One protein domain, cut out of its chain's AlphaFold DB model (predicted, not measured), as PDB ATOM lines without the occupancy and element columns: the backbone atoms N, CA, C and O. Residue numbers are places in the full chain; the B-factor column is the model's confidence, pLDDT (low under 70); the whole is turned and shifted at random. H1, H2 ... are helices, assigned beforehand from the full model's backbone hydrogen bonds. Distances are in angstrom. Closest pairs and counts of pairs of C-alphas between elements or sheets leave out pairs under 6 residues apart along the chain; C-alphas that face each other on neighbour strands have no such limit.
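AT A GLANCE: This is residues 4 to 85 and 96 to 143 of the 182 residues of the protein "Colicin V production protein" of Lachnospiraceae bacterium G11 (UniProt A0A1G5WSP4). Picture a flat slab in which three long helices, H3, H2 and H4, stand side by side in a row, while H1 slants over one face of H4. The short helices H5 and H6 make a small corner beside the first residues of H1, beyond the H4 side of the row. The printed part has 130 residues, with six named helices in the order H1 to H6 and no named strand: the class is all helix. The whole is loose, with a radius of gyration of the C-alphas of 17.3 A, and spans 50 by 44 by 16 A.

HOW THE PARTS SIT: Begin with H1, residues 4 to 22, which is close but not clearly touching H2, residues 24 to 52; their closest C-alphas, of Gly 19 and Glu 27, are 6.0 A apart. H2 and H3, residues 56 to 85, form a helical hairpin; they touch at a shallow tilt of 11 degrees, with the C-alphas of Ala 47 and Met 59 closest at 4.6 A. Beyond the cut, look for H4, residues 96 to 121, which touches H2 at a shallow tilt of 13 degrees, the same way; the closest C-alphas, of Ile 24 and Gly 100, are 4.4 A apart. H4 also touches H1, opposite ways, at a shallow tilt of 34 degrees, only just short of steep; the C-alphas of Gly 19 and Gly 100 are closest at 4.2 A. H1, H2 and H4 form a bundle, a group of neighbouring helices. H5, residues 126 to 136, touches H1 about perpendicular at 87 degrees, by residues 4 to 5 of H1 alone; the C-alphas of Leu 4 and Tyr 134 are closest at 6.2 A. H4 and H5 only just touch, with 3 pairs of C-alphas within 8 A, by Thr 119 of H4 alone; its C-alpha is 5.2 A from that of Gly 128, the closest pair. H6, residues 139 to 143, touches H5 only at the corner, with the C-alphas of Thr 135 and Leu 141 closest at 5.0 A. H1 and H3 are apart, and so are H3 and H4. In all six helices every O i to N i+4 pair is within hydrogen-bond range.

IN THESE COORDINATES: Find C-alpha 4 at (38.385, -11.830, -59.286); from there H1 runs 26.4 A to C-alpha 22. H2 covers 42.3 A from C-alpha 24 to C-alpha 52, and H3 43.9 A from C-alpha 56 to C-alpha 85 at (24.123, -3.177, -26.328). H4 takes 36.1 A, H5 15.4 A and H6 5.9 A, ending at C-alpha 143 at (50.617, -13.994, -53.244).

THE WHOLE: The C-alphas farthest apart, of Lys 54 and Leu 98, are 50.7 A from each other. Residues 86 to 95 are not printed, and C-alphas 85 and 96 stand 15.1 A apart across this cut. Of the links that are printed whole, each is tight. The mean pLDDT of the printed part is 89.7, and residues 84 to 85 are under 70.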
ATOM      1  N   LEU A   4      38.262 -11.367 -60.666       92.31
ATOM      2  CA  LEU A   4      38.385 -11.830 -59.286       92.31
ATOM      3  C   LEU A   4      39.053 -10.775 -58.398       92.31
ATOM      4  O   LEU A   4      38.556 -10.483 -57.311       92.31
ATOM      5  N   LEU A   5      40.133 -10.151 -58.880       93.31
ATOM      6  CA  LEU A   5      40.800  -9.073 -58.151       93.31
ATOM      7  C   LEU A   5      39.873  -7.866 -57.973       93.31
ATOM      8  O   LEU A   5      39.793  -7.315 -56.880       93.31
ATOM      9  N   ILE A   6      39.154  -7.469 -59.029       94.31
ATOM     10  CA  ILE A   6      38.207  -6.347 -58.963       94.31
ATOM     11  C   ILE A   6      37.126  -6.630 -57.920       94.31
ATOM     12  O   ILE A   6      36.858  -5.781 -57.070       94.31
ATOM     13  N   LEU A   7      36.539  -7.827 -57.945       94.25
ATOM     14  CA  LEU A   7      35.541  -8.240 -56.964       94.25
ATOM     15  C   LEU A   7      36.111  -8.206 -55.541       94.25
ATOM     16  O   LEU A   7      35.473  -7.656 -54.643       94.25
ATOM     17  N   LEU A   8      37.320  -8.735 -55.338       94.81
ATOM     18  CA  LEU A   8      37.976  -8.747 -54.031       94.81
ATOM     19  C   LEU A   8      38.236  -7.328 -53.507       94.81
ATOM     20  O   LEU A   8      37.985  -7.053 -52.336       94.81
ATOM     21  N   VAL A   9      38.680  -6.412 -54.369       95.19
ATOM     22  CA  VAL A   9      38.897  -5.001 -54.015       95.19
ATOM     23  C   VAL A   9      37.576  -4.308 -53.680       95.19
ATOM     24  O   VAL A   9      37.515  -3.572 -52.697       95.19
ATOM     25  N   LEU A  10      36.504  -4.558 -54.437       95.94
ATOM     26  CA  LEU A  10      35.179  -3.997 -54.149       95.94
ATOM     27  C   LEU A  10      34.636  -4.484 -52.800       95.94
ATOM     28  O   LEU A  10      34.165  -3.671 -52.002       95.94
ATOM     29  N   ILE A  11      34.753  -5.787 -52.524       94.44
ATOM     30  CA  ILE A  11      34.412  -6.368 -51.219       94.44
ATOM     31  C   ILE A  11      35.273  -5.724 -50.130       94.44
ATOM     32  O   ILE A  11      34.735  -5.309 -49.108       94.44
ATOM     33  N   GLY A  12      36.575  -5.564 -50.371       94.69
ATOM     34  CA  GLY A  12      37.508  -4.934 -49.442       94.69
ATOM     35  C   GLY A  12      37.141  -3.503 -49.087       94.69
ATOM     36  O   GLY A  12      37.043  -3.163 -47.911       94.69
ATOM     37  N   ILE A  13      36.861  -2.665 -50.084       95.62
ATOM     38  CA  ILE A  13      36.439  -1.278 -49.862       95.62
ATOM     39  C   ILE A  13      35.126  -1.248 -49.078       95.62
ATOM     40  O   ILE A  13      35.013  -0.514 -48.095       95.62
ATOM     41  N   TRP A  14      34.145  -2.062 -49.476       95.69
ATOM     42  CA  TRP A  14      32.864  -2.135 -48.778       95.69
ATOM     43  C   TRP A  14      33.041  -2.557 -47.316       95.69
ATOM     44  O   TRP A  14      32.482  -1.915 -46.426       95.69
ATOM     45  N   ARG A  15      33.882  -3.562 -47.056       93.38
ATOM     46  CA  ARG A  15      34.203  -4.051 -45.712       93.38
ATOM     47  C   ARG A  15      34.927  -3.033 -44.856       93.38
ATOM     48  O   ARG A  15      34.541  -2.833 -43.714       93.38
ATOM     49  N   VAL A  16      35.927  -2.348 -45.398       93.12
ATOM     50  CA  VAL A  16      36.648  -1.295 -44.671       93.12
ATOM     51  C   VAL A  16      35.705  -0.152 -44.301       93.12
ATOM     52  O   VAL A  16      35.735   0.332 -43.170       93.12
ATOM     53  N   VAL A  17      34.833   0.265 -45.224       92.00
ATOM     54  CA  VAL A  17      33.839   1.316 -44.963       92.00
ATOM     55  C   VAL A  17      32.812   0.861 -43.926       92.00
ATOM     56  O   VAL A  17      32.439   1.647 -43.051       92.00
ATOM     57  N   ASP A  18      32.349  -0.384 -44.005       88.94
ATOM     58  CA  ASP A  18      31.413  -0.952 -43.039       88.94
ATOM     59  C   ASP A  18      32.060  -1.065 -41.648       88.94
ATOM     60  O   ASP A  18      31.512  -0.535 -40.678       88.94
ATOM     61  N   GLY A  19      33.267  -1.615 -41.548       86.38
ATOM     62  CA  GLY A  19      34.013  -1.712 -40.296       86.38
ATOM     63  C   GLY A  19      34.307  -0.346 -39.685       86.38
ATOM     64  O   GLY A  19      34.082  -0.134 -38.490       86.38
ATOM     65  N   TYR A  20      34.684   0.638 -40.506       86.62
ATOM     66  CA  TYR A  20      34.891   2.006 -40.038       86.62
ATOM     67  C   TYR A  20      33.609   2.657 -39.511       86.62
ATOM     68  O   TYR A  20      33.655   3.445 -38.572       86.62
ATOM     69  N   LYS A  21      32.439   2.353 -40.079       84.81
ATOM     70  CA  LYS A  21      31.168   2.937 -39.622       84.81
ATOM     71  C   LYS A  21      30.624   2.267 -38.366       84.81
ATOM     72  O   LYS A  21      30.026   2.944 -37.531       84.81
ATOM     73  N   ASN A  22      30.810   0.957 -38.239       81.56
ATOM     74  CA  ASN A  22      30.134   0.159 -37.221       81.56
ATOM     75  C   ASN A  22      31.016  -0.229 -36.023       81.56
ATOM     76  O   ASN A  22      30.480  -0.656 -34.997       81.56
ATOM     77  N   GLY A  23      32.334  -0.046 -36.122       82.31
ATOM     78  CA  GLY A  23      33.289  -0.292 -35.043       82.31
ATOM     79  C   GLY A  23      33.625  -1.769 -34.809       82.31
ATOM     80  O   GLY A  23      33.062  -2.674 -35.424       82.31
ATOM     81  N   ILE A  24      34.541  -2.009 -33.867       83.81
ATOM     82  CA  ILE A  24      35.219  -3.302 -33.659       83.81
ATOM     83  C   ILE A  24      34.247  -4.426 -33.299       83.81
ATOM     84  O   ILE A  24      34.379  -5.544 -33.782       83.81
ATOM     85  N   VAL A  25      33.258  -4.149 -32.443       84.25
ATOM     86  CA  VAL A  25      32.344  -5.188 -31.938       84.25
ATOM     87  C   VAL A  25      31.553  -5.831 -33.076       84.25
ATOM     88  O   VAL A  25      31.367  -7.046 -33.070       84.25
ATOM     89  N   LYS A  26      31.125  -5.051 -34.079       85.69
ATOM     90  CA  LYS A  26      30.451  -5.616 -35.255       85.69
ATOM     91  C   LYS A  26      31.413  -6.474 -36.077       85.69
ATOM     92  O   LYS A  26      31.027  -7.568 -36.474       85.69
ATOM     93  N   GLU A  27      32.640  -6.010 -36.286       89.44
ATOM     94  CA  GLU A  27      33.638  -6.759 -37.054       89.44
ATOM     95  C   GLU A  27      34.018  -8.085 -36.386       89.44
ATOM     96  O   GLU A  27      34.111  -9.104 -37.059       89.44
ATOM     97  N   ILE A  28      34.134  -8.132 -35.054       87.38
ATOM     98  CA  ILE A  28      34.351  -9.394 -34.323       87.38
ATOM     99  C   ILE A  28      33.205 -10.378 -34.588       87.38
ATOM    100  O   ILE A  28      33.443 -11.552 -34.872       87.38
ATOM    101  N   ILE A  29      31.955  -9.909 -34.522       88.56
ATOM    102  CA  ILE A  29      30.782 -10.745 -34.818       88.56
ATOM    103  C   ILE A  29      30.828 -11.233 -36.268       88.56
ATOM    104  O   ILE A  29      30.479 -12.382 -36.548       88.56
ATOM    105  N   SER A  30      31.260 -10.371 -37.184       91.19
ATOM    106  CA  SER A  30      31.389 -10.706 -38.592       91.19
ATOM    107  C   SER A  30      32.444 -11.789 -38.828       91.19
ATOM    108  O   SER A  30      32.122 -12.800 -39.447       91.19
ATOM    109  N   LEU A  31      33.632 -11.669 -38.228       91.56
ATOM    110  CA  LEU A  31      34.679 -12.692 -38.302       91.56
ATOM    111  C   LEU A  31      34.195 -14.048 -37.787       91.56
ATOM    112  O   LEU A  31      34.430 -15.084 -38.408       91.56
ATOM    113  N   ILE A  32      33.473 -14.052 -36.667       91.00
ATOM    114  CA  ILE A  32      32.888 -15.277 -36.114       91.00
ATOM    115  C   ILE A  32      31.843 -15.853 -37.071       91.00
ATOM    116  O   ILE A  32      31.790 -17.063 -37.278       91.00
ATOM    117  N   THR A  33      31.036 -14.994 -37.692       92.00
ATOM    118  CA  THR A  33      30.049 -15.406 -38.695       92.00
ATOM    119  C   THR A  33      30.729 -15.997 -39.928       92.00
ATOM    120  O   THR A  33      30.273 -17.023 -40.420       92.00
ATOM    121  N   LEU A  34      31.843 -15.420 -40.386       94.06
ATOM    122  CA  LEU A  34      32.644 -15.940 -41.492       94.06
ATOM    123  C   LEU A  34      33.187 -17.338 -41.184       94.06
ATOM    124  O   LEU A  34      33.067 -18.231 -42.020       94.06
ATOM    125  N   VAL A  35      33.711 -17.559 -39.974       91.31
ATOM    126  CA  VAL A  35      34.165 -18.891 -39.543       91.31
ATOM    127  C   VAL A  35      33.000 -19.881 -39.517       91.31
ATOM    128  O   VAL A  35      33.118 -20.975 -40.059       91.31
ATOM    129  N   ILE A  36      31.855 -19.505 -38.941       92.44
ATOM    130  CA  ILE A  36      30.670 -20.377 -38.886       92.44
ATOM    131  C   ILE A  36      30.171 -20.717 -40.291       92.44
ATOM    132  O   ILE A  36      29.872 -21.878 -40.551       92.44
ATOM    133  N   LEU A  37      30.109 -19.738 -41.196       94.00
ATOM    134  CA  LEU A  37      29.732 -19.957 -42.591       94.00
ATOM    135  C   LEU A  37      30.711 -20.905 -43.281       94.00
ATOM    136  O   LEU A  37      30.271 -21.831 -43.953       94.00
ATOM    137  N   ALA A  38      32.015 -20.735 -43.061       91.81
ATOM    138  CA  ALA A  38      33.011 -21.618 -43.646       91.81
ATOM    139  C   ALA A  38      32.837 -23.073 -43.166       91.81
ATOM    140  O   ALA A  38      32.818 -24.003 -43.972       91.81
ATOM    141  N   LEU A  39      32.633 -23.272 -41.860       91.12
ATOM    142  CA  LEU A  39      32.368 -24.590 -41.273       91.12
ATOM    143  C   LEU A  39      31.049 -25.195 -41.773       91.12
ATOM    144  O   LEU A  39      30.979 -26.392 -42.055       91.12
ATOM    145  N   ALA A  40      30.012 -24.370 -41.904       93.25
ATOM    146  CA  ALA A  40      28.715 -24.769 -42.429       93.25
ATOM    147  C   ALA A  40      28.831 -25.265 -43.877       93.25
ATOM    148  O   ALA A  40      28.290 -26.322 -44.196       93.25
ATOM    149  N   THR A  41      29.580 -24.558 -44.730       92.00
ATOM    150  CA  THR A  41      29.851 -24.987 -46.108       92.00
ATOM    151  C   THR A  41      30.553 -26.343 -46.140       92.00
ATOM    152  O   THR A  41      30.085 -27.230 -46.847       92.00
ATOM    153  N   VAL A  42      31.588 -26.554 -45.319       89.69
ATOM    154  CA  VAL A  42      32.294 -27.850 -45.233       89.69
ATOM    155  C   VAL A  42      31.347 -28.990 -44.842       89.69
ATOM    156  O   VAL A  42      31.374 -30.055 -45.457       89.69
ATOM    157  N   LEU A  43      30.471 -28.774 -43.857       91.69
ATOM    158  CA  LEU A  43      29.494 -29.783 -43.423       91.69
ATOM    159  C   LEU A  43      28.463 -30.111 -44.501       91.69
ATOM    160  O   LEU A  43      28.130 -31.281 -44.686       91.69
ATOM    161  N   ILE A  44      27.974 -29.095 -45.215       91.88
ATOM    162  CA  ILE A  44      27.047 -29.282 -46.334       91.88
ATOM    163  C   ILE A  44      27.722 -30.109 -47.425       91.88
ATOM    164  O   ILE A  44      27.146 -31.087 -47.893       91.88
ATOM    165  N   SER A  45      28.956 -29.772 -47.788       89.25
ATOM    166  CA  SER A  45      29.718 -30.516 -48.788       89.25
ATOM    167  C   SER A  45      29.940 -31.962 -48.375       89.25
ATOM    168  O   SER A  45      29.651 -32.855 -49.164       89.25
ATOM    169  N   LYS A  46      30.325 -32.219 -47.118       88.75
ATOM    170  CA  LYS A  46      30.432 -33.585 -46.588       88.75
ATOM    171  C   LYS A  46      29.109 -34.348 -46.641       88.75
ATOM    172  O   LYS A  46      29.103 -35.519 -47.014       88.75
ATOM    173  N   ALA A  47      27.995 -33.712 -46.282       91.25
ATOM    174  CA  ALA A  47      26.679 -34.344 -46.341       91.25
ATOM    175  C   ALA A  47      26.288 -34.706 -47.784       91.25
ATOM    176  O   ALA A  47      25.792 -35.808 -48.021       91.25
ATOM    177  N   ILE A  48      26.556 -33.808 -48.737       90.94
ATOM    178  CA  ILE A  48      26.308 -34.026 -50.167       90.94
ATOM    179  C   ILE A  48      27.185 -35.165 -50.700       90.94
ATOM    180  O   ILE A  48      26.658 -36.096 -51.305       90.94
ATOM    181  N   SER A  49      28.495 -35.145 -50.443       88.88
ATOM    182  CA  SER A  49      29.411 -36.214 -50.864       88.88
ATOM    183  C   SER A  49      28.995 -37.571 -50.289       88.88
ATOM    184  O   SER A  49      28.840 -38.534 -51.033       88.88
ATOM    185  N   ALA A  50      28.690 -37.636 -48.989       90.88
ATOM    186  CA  ALA A  50      28.242 -38.869 -48.345       90.88
ATOM    187  C   ALA A  50      26.903 -39.389 -48.897       90.88
ATOM    188  O   ALA A  50      26.691 -40.602 -48.942       90.88
ATOM    189  N   TYR A  51      26.003 -38.498 -49.326       91.81
ATOM    190  CA  TYR A  51      24.763 -38.880 -50.002       91.81
ATOM    191  C   TYR A  51      25.045 -39.556 -51.350       91.81
ATOM    192  O   TYR A  51      24.507 -40.635 -51.614       91.81
ATOM    193  N   PHE A  52      25.920 -38.968 -52.174       91.44
ATOM    194  CA  PHE A  52      26.316 -39.548 -53.462       91.44
ATOM    195  C   PHE A  52      27.052 -40.884 -53.301       91.44
ATOM    196  O   PHE A  52      26.767 -41.829 -54.039       91.44
ATOM    197  N   ASP A  53      27.889 -41.008 -52.272       91.88
ATOM    198  CA  ASP A  53      28.609 -42.244 -51.940       91.88
ATOM    199  C   ASP A  53      27.736 -43.285 -51.211       91.88
ATOM    200  O   ASP A  53      28.215 -44.359 -50.843       91.88
ATOM    201  N   LYS A  54      26.448 -42.986 -50.982       92.88
ATOM    202  CA  LYS A  54      25.482 -43.827 -50.245       92.88
ATOM    203  C   LYS A  54      25.922 -44.171 -48.812       92.88
ATOM    204  O   LYS A  54      25.462 -45.154 -48.228       92.88
ATOM    205  N   GLN A  55      26.771 -43.344 -48.207       92.06
ATOM    206  CA  GLN A  55      27.266 -43.500 -46.840       92.06
ATOM    207  C   GLN A  55      26.305 -42.852 -45.837       92.06
ATOM    208  O   GLN A  55      26.530 -41.748 -45.335       92.06
ATOM    209  N   ILE A  56      25.216 -43.556 -45.516       91.50
ATOM    210  CA  ILE A  56      24.124 -43.020 -44.683       91.50
ATOM    211  C   ILE A  56      24.600 -42.563 -43.295       91.50
ATOM    212  O   ILE A  56      24.140 -41.533 -42.805       91.50
ATOM    213  N   ILE A  57      25.540 -43.282 -42.671       92.38
ATOM    214  CA  ILE A  57      26.081 -42.916 -41.351       92.38
ATOM    215  C   ILE A  57      26.873 -41.605 -41.437       92.38
ATOM    216  O   ILE A  57      26.649 -40.698 -40.635       92.38
ATOM    217  N   ASN A  58      27.752 -41.468 -42.435       89.88
ATOM    218  CA  ASN A  58      28.555 -40.263 -42.636       89.88
ATOM    219  C   ASN A  58      27.656 -39.059 -42.942       89.88
ATOM    220  O   ASN A  58      27.809 -38.008 -42.318       89.88
ATOM    221  N   MET A  59      26.649 -39.237 -43.800       92.06
ATOM    222  CA  MET A  59      25.640 -38.215 -44.078       92.06
ATOM    223  C   MET A  59      24.901 -37.795 -42.799       92.06
ATOM    224  O   MET A  59      24.835 -36.606 -42.489       92.06
ATOM    225  N   ALA A  60      24.388 -38.754 -42.020       93.31
ATOM    226  CA  ALA A  60      23.677 -38.472 -40.773       93.31
ATOM    227  C   ALA A  60      24.563 -37.727 -39.762       93.31
ATOM    228  O   ALA A  60      24.110 -36.774 -39.130       93.31
ATOM    229  N   SER A  61      25.838 -38.111 -39.645       91.12
ATOM    230  CA  SER A  61      26.792 -37.434 -38.763       91.12
ATOM    231  C   SER A  61      27.071 -35.989 -39.194       91.12
ATOM    232  O   SER A  61      27.067 -35.096 -38.348       91.12
ATOM    233  N   ALA A  62      27.232 -35.731 -40.497       91.50
ATOM    234  CA  ALA A  62      27.436 -34.386 -41.029       91.50
ATOM    235  C   ALA A  62      26.208 -33.494 -40.782       91.50
ATOM    236  O   ALA A  62      26.350 -32.356 -40.331       91.50
ATOM    237  N   VAL A  63      25.000 -34.030 -40.981       94.00
ATOM    238  CA  VAL A  63      23.741 -33.325 -40.685       94.00
ATOM    239  C   VAL A  63      23.605 -33.034 -39.189       94.00
ATOM    240  O   VAL A  63      23.275 -31.910 -38.813       94.00
ATOM    241  N   LEU A  64      23.905 -34.001 -38.317       94.56
ATOM    242  CA  LEU A  64      23.875 -33.800 -36.865       94.56
ATOM    243  C   LEU A  64      24.843 -32.686 -36.437       94.56
ATOM    244  O   LEU A  64      24.471 -31.798 -35.670       94.56
ATOM    245  N   MET A  65      26.071 -32.698 -36.960       92.81
ATOM    246  CA  MET A  65      27.063 -31.656 -36.686       92.81
ATOM    247  C   MET A  65      26.616 -30.286 -37.188       92.81
ATOM    248  O   MET A  65      26.824 -29.288 -36.500       92.81
ATOM    249  N   PHE A  66      25.957 -30.229 -38.347       93.88
ATOM    250  CA  PHE A  66      25.389 -28.991 -38.873       93.88
ATOM    251  C   PHE A  66      24.305 -28.434 -37.947       93.88
ATOM    252  O   PHE A  66      24.303 -27.240 -37.647       93.88
ATOM    253  N   LEU A  67      23.432 -29.291 -37.409       94.12
ATOM    254  CA  LEU A  67      22.435 -28.882 -36.418       94.12
ATOM    255  C   LEU A  67      23.089 -28.344 -35.138       94.12
ATOM    256  O   LEU A  67      22.683 -27.293 -34.643       94.12
ATOM    257  N   ILE A  68      24.132 -29.010 -34.632       93.75
ATOM    258  CA  ILE A  68      24.895 -28.536 -33.465       93.75
ATOM    259  C   ILE A  68      25.545 -27.176 -33.759       93.75
ATOM    260  O   ILE A  68      25.483 -26.275 -32.922       93.75
ATOM    261  N   LEU A  69      26.116 -26.991 -34.952       93.31
ATOM    262  CA  LEU A  69      26.700 -25.720 -35.381       93.31
ATOM    263  C   LEU A  69      25.643 -24.604 -35.439       93.31
ATOM    264  O   LEU A  69      25.896 -23.498 -34.964       93.31
ATOM    265  N   CYS A  70      24.443 -24.894 -35.946       92.19
ATOM    266  CA  CYS A  70      23.316 -23.956 -35.954       92.19
ATOM    267  C   CYS A  70      22.868 -23.567 -34.537       92.19
ATOM    268  O   CYS A  70      22.591 -22.392 -34.269       92.19
ATOM    269  N   LEU A  71      22.834 -24.528 -33.611       92.38
ATOM    270  CA  LEU A  71      22.538 -24.263 -32.201       92.38
ATOM    271  C   LEU A  71      23.621 -23.385 -31.564       92.38
ATOM    272  O   LEU A  71      23.297 -22.385 -30.919       92.38
ATOM    273  N   ALA A  72      24.898 -23.692 -31.803       91.12
ATOM    274  CA  ALA A  72      26.023 -22.894 -31.323       91.12
ATOM    275  C   ALA A  72      25.988 -21.462 -31.882       91.12
ATOM    276  O   ALA A  72      26.146 -20.500 -31.129       91.12
ATOM    277  N   HIS A  73      25.702 -21.299 -33.177       90.19
ATOM    278  CA  HIS A  73      25.529 -19.988 -33.803       90.19
ATOM    279  C   HIS A  73      24.393 -19.192 -33.149       90.19
ATOM    280  O   HIS A  73      24.548 -18.007 -32.845       90.19
ATOM    281  N   THR A  74      23.266 -19.851 -32.880       88.50
ATOM    282  CA  THR A  74      22.121 -19.229 -32.210       88.50
ATOM    283  C   THR A  74      22.493 -18.763 -30.801       88.50
ATOM    284  O   THR A  74      22.205 -17.622 -30.444       88.50
ATOM    285  N   ALA A  75      23.202 -19.586 -30.025       89.19
ATOM    286  CA  ALA A  75      23.687 -19.217 -28.693       89.19
ATOM    287  C   ALA A  75      24.669 -18.031 -28.735       89.19
ATOM    288  O   ALA A  75      24.523 -17.070 -27.975       89.19
ATOM    289  N   LEU A  76      25.623 -18.049 -29.669       88.25
ATOM    290  CA  LEU A  76      26.565 -16.948 -29.879       88.25
ATOM    291  C   LEU A  76      25.839 -15.644 -30.218       88.25
ATOM    292  O   LEU A  76      26.181 -14.594 -29.674       88.25
ATOM    293  N   LYS A  77      24.792 -15.697 -31.048       84.00
ATOM    294  CA  LYS A  77      23.979 -14.521 -31.383       84.00
ATOM    295  C   LYS A  77      23.370 -13.869 -30.139       84.00
ATOM    296  O   LYS A  77      23.365 -12.642 -30.059       84.00
ATOM    297  N   PHE A  78      22.910 -14.653 -29.161       82.94
ATOM    298  CA  PHE A  78      22.401 -14.123 -27.890       82.94
ATOM    299  C   PHE A  78      23.499 -13.456 -27.049       82.94
ATOM    300  O   PHE A  78      23.289 -12.361 -26.530       82.94
ATOM    301  N   ILE A  79      24.685 -14.061 -26.961       83.56
ATOM    302  CA  ILE A  79      25.823 -13.494 -26.216       83.56
ATOM    303  C   ILE A  79      26.283 -12.175 -26.856       83.56
ATOM    304  O   ILE A  79      26.470 -11.163 -26.177       83.56
ATOM    305  N   PHE A  80      26.410 -12.156 -28.184       80.62
ATOM    306  CA  PHE A  80      26.834 -10.968 -28.920       80.62
ATOM    307  C   PHE A  80      25.782  -9.866 -28.953       80.62
ATOM    308  O   PHE A  80      26.141  -8.691 -29.028       80.62
ATOM    309  N   PHE A  81      24.496 -10.206 -28.855       74.38
ATOM    310  CA  PHE A  81      23.439  -9.212 -28.702       74.38
ATOM    311  C   PHE A  81      23.671  -8.351 -27.454       74.38
ATOM    312  O   PHE A  81      23.627  -7.123 -27.537       74.38
ATOM    313  N   SER A  82      24.040  -8.978 -26.337       73.94
ATOM    314  CA  SER A  82      24.405  -8.278 -25.103       73.94
ATOM    315  C   SER A  82      25.656  -7.412 -25.281       73.94
ATOM    316  O   SER A  82      25.658  -6.242 -24.896       73.94
ATOM    317  N   ALA A  83      26.696  -7.931 -25.943       72.38
ATOM    318  CA  ALA A  83      27.914  -7.165 -26.227       72.38
ATOM    319  C   ALA A  83      27.638  -5.916 -27.090       72.38
ATOM    320  O   ALA A  83      28.189  -4.841 -26.842       72.38
ATOM    321  N   LYS A  84      26.729  -6.033 -28.064       68.56
ATOM    322  CA  LYS A  84      26.315  -4.940 -28.956       68.56
ATOM    323  C   LYS A  84      25.524  -3.839 -28.239       68.56
ATOM    324  O   LYS A  84      25.537  -2.690 -28.680       68.56
ATOM    325  N   LEU A  85      24.827  -4.167 -27.150       66.06
ATOM    326  CA  LEU A  85      24.123  -3.177 -26.328       66.06
ATOM    327  C   LEU A  85      25.101  -2.344 -25.492       66.06
ATOM    328  O   LEU A  85      24.949  -1.127 -25.408       66.06
ATOM    329  N   ASN A  96      37.792   3.236 -32.051       79.75
ATOM    330  CA  ASN A  96      36.904   2.114 -32.356       79.75
ATOM    331  C   ASN A  96      36.575   2.015 -33.861       79.75
ATOM    332  O   ASN A  96      36.484   0.921 -34.408       79.75
ATOM    333  N   LYS A  97      36.430   3.152 -34.550       81.81
ATOM    334  CA  LYS A  97      36.194   3.186 -36.002       81.81
ATOM    335  C   LYS A  97      37.447   2.820 -36.795       81.81
ATOM    336  O   LYS A  97      37.362   2.025 -37.722       81.81
ATOM    337  N   LEU A  98      38.616   3.337 -36.413       86.69
ATOM    338  CA  LEU A  98      39.880   2.997 -37.076       86.69
ATOM    339  C   LEU A  98      40.182   1.499 -36.994       86.69
ATOM    340  O   LEU A  98      40.444   0.878 -38.021       86.69
ATOM    341  N   ILE A  99      40.073   0.900 -35.803       87.69
ATOM    342  CA  ILE A  99      40.278  -0.546 -35.652       87.69
ATOM    343  C   ILE A  99      39.196  -1.325 -36.406       87.69
ATOM    344  O   ILE A  99      39.521  -2.320 -37.040       87.69
ATOM    345  N   GLY A 100      37.941  -0.864 -36.410       86.81
ATOM    346  CA  GLY A 100      36.899  -1.466 -37.244       86.81
ATOM    347  C   GLY A 100      37.284  -1.496 -38.729       86.81
ATOM    348  O   GLY A 100      37.150  -2.525 -39.381       86.81
ATOM    349  N   GLY A 101      37.856  -0.412 -39.259       89.38
ATOM    350  CA  GLY A 101      38.382  -0.383 -40.629       89.38
ATOM    351  C   GLY A 101      39.514  -1.393 -40.865       89.38
ATOM    352  O   GLY A 101      39.500  -2.100 -41.870       89.38
ATOM    353  N   VAL A 102      40.462  -1.509 -39.924       92.12
ATOM    354  CA  VAL A 102      41.553  -2.504 -39.985       92.12
ATOM    355  C   VAL A 102      41.002  -3.930 -39.963       92.12
ATOM    356  O   VAL A 102      41.428  -4.764 -40.759       92.12
ATOM    357  N   PHE A 103      40.031  -4.211 -39.094       91.12
ATOM    358  CA  PHE A 103      39.370  -5.511 -39.050       91.12
ATOM    359  C   PHE A 103      38.633  -5.826 -40.359       91.12
ATOM    360  O   PHE A 103      38.710  -6.961 -40.812       91.12
ATOM    361  N   GLY A 104      38.043  -4.829 -41.026       90.88
ATOM    362  CA  GLY A 104      37.454  -4.997 -42.358       90.88
ATOM    363  C   GLY A 104      38.473  -5.425 -43.428       90.88
ATOM    364  O   GLY A 104      38.167  -6.259 -44.285       90.88
ATOM    365  N   VAL A 105      39.714  -4.920 -43.361       93.69
ATOM    366  CA  VAL A 105      40.822  -5.406 -44.212       93.69
ATOM    367  C   VAL A 105      41.148  -6.862 -43.885       93.69
ATOM    368  O   VAL A 105      41.192  -7.700 -44.786       93.69
ATOM    369  N   VAL A 106      41.350  -7.172 -42.600       94.50
ATOM    370  CA  VAL A 106      41.663  -8.533 -42.133       94.50
ATOM    371  C   VAL A 106      40.581  -9.513 -42.573       94.50
ATOM    372  O   VAL A 106      40.888 -10.583 -43.088       94.50
ATOM    373  N   GLU A 107      39.316  -9.137 -42.437       93.50
ATOM    374  CA  GLU A 107      38.186  -9.964 -42.826       93.50
ATOM    375  C   GLU A 107      38.131 -10.218 -44.334       93.50
ATOM    376  O   GLU A 107      37.812 -11.325 -44.758       93.50
ATOM    377  N   THR A 108      38.502  -9.233 -45.151       94.88
ATOM    378  CA  THR A 108      38.586  -9.398 -46.609       94.88
ATOM    379  C   THR A 108      39.690 -10.381 -46.997       94.88
ATOM    380  O   THR A 108      39.478 -11.243 -47.851       94.88
ATOM    381  N   ILE A 109      40.853 -10.294 -46.346       95.19
ATOM    382  CA  ILE A 109      41.963 -11.236 -46.554       95.19
ATOM    383  C   ILE A 109      41.546 -12.645 -46.115       95.19
ATOM    384  O   ILE A 109      41.724 -13.603 -46.866       95.19
ATOM    385  N   LEU A 110      40.933 -12.773 -44.935       95.00
ATOM    386  CA  LEU A 110      40.425 -14.051 -44.433       95.00
ATOM    387  C   LEU A 110      39.367 -14.644 -45.366       95.00
ATOM    388  O   LEU A 110      39.389 -15.843 -45.627       95.00
ATOM    389  N   PHE A 111      38.472 -13.819 -45.907       94.69
ATOM    390  CA  PHE A 111      37.472 -14.249 -46.878       94.69
ATOM    391  C   PHE A 111      38.113 -14.810 -48.153       94.69
ATOM    392  O   PHE A 111      37.731 -15.895 -48.595       94.69
ATOM    393  N   ALA A 112      39.129 -14.137 -48.704       94.88
ATOM    394  CA  ALA A 112      39.888 -14.655 -49.843       94.88
ATOM    395  C   ALA A 112      40.548 -16.003 -49.517       94.88
ATOM    396  O   ALA A 112      40.431 -16.957 -50.284       94.88
ATOM    397  N   TRP A 113      41.179 -16.118 -48.347       94.06
ATOM    398  CA  TRP A 113      41.794 -17.369 -47.907       94.06
ATOM    399  C   TRP A 113      40.798 -18.508 -47.701       94.06
ATOM    400  O   TRP A 113      41.152 -19.658 -47.970       94.06
ATOM    401  N   VAL A 114      39.569 -18.226 -47.262       92.75
ATOM    402  CA  VAL A 114      38.493 -19.228 -47.198       92.75
ATOM    403  C   VAL A 114      38.116 -19.702 -48.602       92.75
ATOM    404  O   VAL A 114      38.037 -20.907 -48.824       92.75
ATOM    405  N   ILE A 115      37.953 -18.792 -49.567       92.19
ATOM    406  CA  ILE A 115      37.659 -19.166 -50.962       92.19
ATOM    407  C   ILE A 115      38.780 -20.038 -51.534       92.19
ATOM    408  O   ILE A 115      38.512 -21.108 -52.075       92.19
ATOM    409  N   PHE A 116      40.038 -19.625 -51.372       90.81
ATOM    410  CA  PHE A 116      41.184 -20.399 -51.850       90.81
ATOM    411  C   PHE A 116      41.280 -21.765 -51.167       90.81
ATOM    412  O   PHE A 116      41.482 -22.778 -51.830       90.81
ATOM    413  N   THR A 117      41.027 -21.819 -49.860       87.06
ATOM    414  CA  THR A 117      40.915 -23.078 -49.110       87.06
ATOM    415  C   THR A 117      39.862 -23.998 -49.725       87.06
ATOM    416  O   THR A 117      40.127 -25.181 -49.933       87.06
ATOM    417  N   PHE A 118      38.689 -23.466 -50.075       87.88
ATOM    418  CA  PHE A 118      37.640 -24.247 -50.725       87.88
ATOM    419  C   PHE A 118      38.032 -24.710 -52.120       87.88
ATOM    420  O   PHE A 118      37.782 -25.863 -52.430       87.88
ATOM    421  N   THR A 119      38.714 -23.893 -52.923       86.69
ATOM    422  CA  THR A 119      39.195 -24.330 -54.248       86.69
ATOM    423  C   THR A 119      40.202 -25.481 -54.167       86.69
ATOM    424  O   THR A 119      40.293 -26.283 -55.088       86.69
ATOM    425  N   MET A 120      40.947 -25.589 -53.060       78.44
ATOM    426  CA  MET A 120      41.893 -26.687 -52.827       78.44
ATOM    427  C   MET A 120      41.215 -27.952 -52.284       78.44
ATOM    428  O   MET A 120      41.670 -29.065 -52.555       78.44
ATOM    429  N   TYR A 121      40.193 -27.784 -51.442       75.69
ATOM    430  CA  TYR A 121      39.570 -28.871 -50.681       75.69
ATOM    431  C   TYR A 121      38.341 -29.460 -51.373       75.69
ATOM    432  O   TYR A 121      38.111 -30.667 -51.322       75.69
ATOM    433  N   MET A 122      37.542 -28.601 -51.989       79.00
ATOM    434  CA  MET A 122      36.262 -28.946 -52.576       79.00
ATOM    435  C   MET A 122      36.394 -28.968 -54.088       79.00
ATOM    436  O   MET A 122      37.002 -28.078 -54.680       79.00
ATOM    437  N   ASP A 123      35.762 -29.954 -54.716       82.12
ATOM    438  CA  ASP A 123      35.550 -29.901 -56.152       82.12
ATOM    439  C   ASP A 123      34.458 -28.863 -56.452       82.12
ATOM    440  O   ASP A 123      33.259 -29.123 -56.339       82.12
ATOM    441  N   LEU A 124      34.896 -27.638 -56.750       83.81
ATOM    442  CA  LEU A 124      34.030 -26.532 -57.160       83.81
ATOM    443  C   LEU A 124      33.754 -26.544 -58.677       83.81
ATOM    444  O   LEU A 124      33.109 -25.620 -59.184       83.81
ATOM    445  N   GLY A 125      34.254 -27.549 -59.408       87.56
ATOM    446  CA  GLY A 125      34.166 -27.643 -60.860       87.56
ATOM    447  C   GLY A 125      34.701 -26.394 -61.567       87.56
ATOM    448  O   GLY A 125      35.699 -25.798 -61.158       87.56
ATOM    449  N   VAL A 126      33.976 -25.958 -62.602       90.44
ATOM    450  CA  VAL A 126      34.330 -24.807 -63.455       90.44
ATOM    451  C   VAL A 126      34.597 -23.534 -62.644       90.44
ATOM    452  O   VAL A 126      35.525 -22.793 -62.949       90.44
ATOM    453  N   LEU A 127      33.840 -23.299 -61.563       88.00
ATOM    454  CA  LEU A 127      34.045 -22.126 -60.707       88.00
ATOM    455  C   LEU A 127      35.414 -22.154 -60.017       88.00
ATOM    456  O   LEU A 127      36.069 -21.121 -59.901       88.00
ATOM    457  N   GLY A 128      35.855 -23.329 -59.561       89.12
ATOM    458  CA  GLY A 128      37.171 -23.497 -58.947       89.12
ATOM    459  C   GLY A 128      38.301 -23.261 -59.945       89.12
ATOM    460  O   GLY A 128      39.248 -22.535 -59.643       89.12
ATOM    461  N   GLU A 129      38.175 -23.820 -61.149       90.12
ATOM    462  CA  GLU A 129      39.161 -23.649 -62.220       90.12
ATOM    463  C   GLU A 129      39.302 -22.182 -62.639       90.12
ATOM    464  O   GLU A 129      40.423 -21.672 -62.715       90.12
ATOM    465  N   GLU A 130      38.187 -21.473 -62.832       92.19
ATOM    466  CA  GLU A 130      38.197 -20.044 -63.150       92.19
ATOM    467  C   GLU A 130      38.869 -19.216 -62.047       92.19
ATOM    468  O   GLU A 130      39.705 -18.360 -62.347       92.19
ATOM    469  N   ILE A 131      38.573 -19.488 -60.770       92.38
ATOM    470  CA  ILE A 131      39.218 -18.804 -59.637       92.38
ATOM    471  C   ILE A 131      40.737 -19.004 -59.667       92.38
ATOM    472  O   ILE A 131      41.484 -18.043 -59.465       92.38
ATOM    473  N   ILE A 132      41.213 -20.220 -59.949       91.12
ATOM    474  CA  ILE A 132      42.648 -20.517 -60.038       91.12
ATOM    475  C   ILE A 132      43.285 -19.837 -61.258       91.12
ATOM    476  O   ILE A 132      44.393 -19.311 -61.147       91.12
ATOM    477  N   LEU A 133      42.602 -19.799 -62.405       92.88
ATOM    478  CA  LEU A 133      43.080 -19.106 -63.606       92.88
ATOM    479  C   LEU A 133      43.232 -17.602 -63.364       92.88
ATOM    480  O   LEU A 133      44.304 -17.051 -63.614       92.88
ATOM    481  N   TYR A 134      42.208 -16.954 -62.804       92.88
ATOM    482  CA  TYR A 134      42.305 -15.546 -62.420       92.88
ATOM    483  C   TYR A 134      43.380 -15.325 -61.356       92.88
ATOM    484  O   TYR A 134      44.085 -14.324 -61.402       92.88
ATOM    485  N   THR A 135      43.554 -16.248 -60.413       93.31
ATOM    486  CA  THR A 135      44.621 -16.146 -59.410       93.31
ATOM    487  C   THR A 135      46.004 -16.123 -60.060       93.31
ATOM    488  O   THR A 135      46.783 -15.217 -59.772       93.31
ATOM    489  N   LYS A 136      46.286 -17.051 -60.983       91.50
ATOM    490  CA  LYS A 136      47.586 -17.168 -61.672       91.50
ATOM    491  C   LYS A 136      47.920 -15.979 -62.575       91.50
ATOM    492  O   LYS A 136      49.091 -15.683 -62.777       91.50
ATOM    493  N   ASP A 137      46.908 -15.301 -63.105       92.62
ATOM    494  CA  ASP A 137      47.063 -14.113 -63.957       92.62
ATOM    495  C   ASP A 137      47.395 -12.833 -63.155       92.62
ATOM    496  O   ASP A 137      47.533 -11.749 -63.721       92.62
ATOM    497  N   ASN A 138      47.490 -12.904 -61.820       93.75
ATOM    498  CA  ASN A 138      47.770 -11.735 -60.991       93.75
ATOM    499  C   ASN A 138      48.672 -12.029 -59.786       93.75
ATOM    500  O   ASN A 138      48.375 -12.879 -58.949       93.75
ATOM    501  N   GLU A 139      49.723 -11.222 -59.641       92.81
ATOM    502  CA  GLU A 139      50.711 -11.358 -58.567       92.81
ATOM    503  C   GLU A 139      50.110 -11.213 -57.161       92.81
ATOM    504  O   GLU A 139      50.482 -11.958 -56.259       92.81
ATOM    505  N   VAL A 140      49.151 -10.300 -56.955       91.81
ATOM    506  CA  VAL A 140      48.535 -10.077 -55.633       91.81
ATOM    507  C   VAL A 140      47.664 -11.263 -55.232       91.81
ATOM    508  O   VAL A 140      47.739 -11.728 -54.095       91.81
ATOM    509  N   LEU A 141      46.845 -11.772 -56.155       92.50
ATOM    510  CA  LEU A 141      46.023 -12.954 -55.894       92.50
ATOM    511  C   LEU A 141      46.889 -14.194 -55.680       92.50
ATOM    512  O   LEU A 141      46.640 -14.937 -54.733       92.50
ATOM    513  N   THR A 142      47.924 -14.383 -56.502       92.81
ATOM    514  CA  THR A 142      48.891 -15.478 -56.338       92.81
ATOM    515  C   THR A 142      49.572 -15.396 -54.973       92.81
ATOM    516  O   THR A 142      49.578 -16.377 -54.236       92.81
ATOM    517  N   PHE A 143      50.034 -14.211 -54.567       91.81
ATOM    518  CA  PHE A 143      50.617 -13.994 -53.244       91.81
ATOM    519  C   PHE A 143      49.649 -14.363 -52.109       91.81
ATOM    520  O   PHE A 143      50.050 -15.022 -51.149       91.81
TER     521      PHE A 143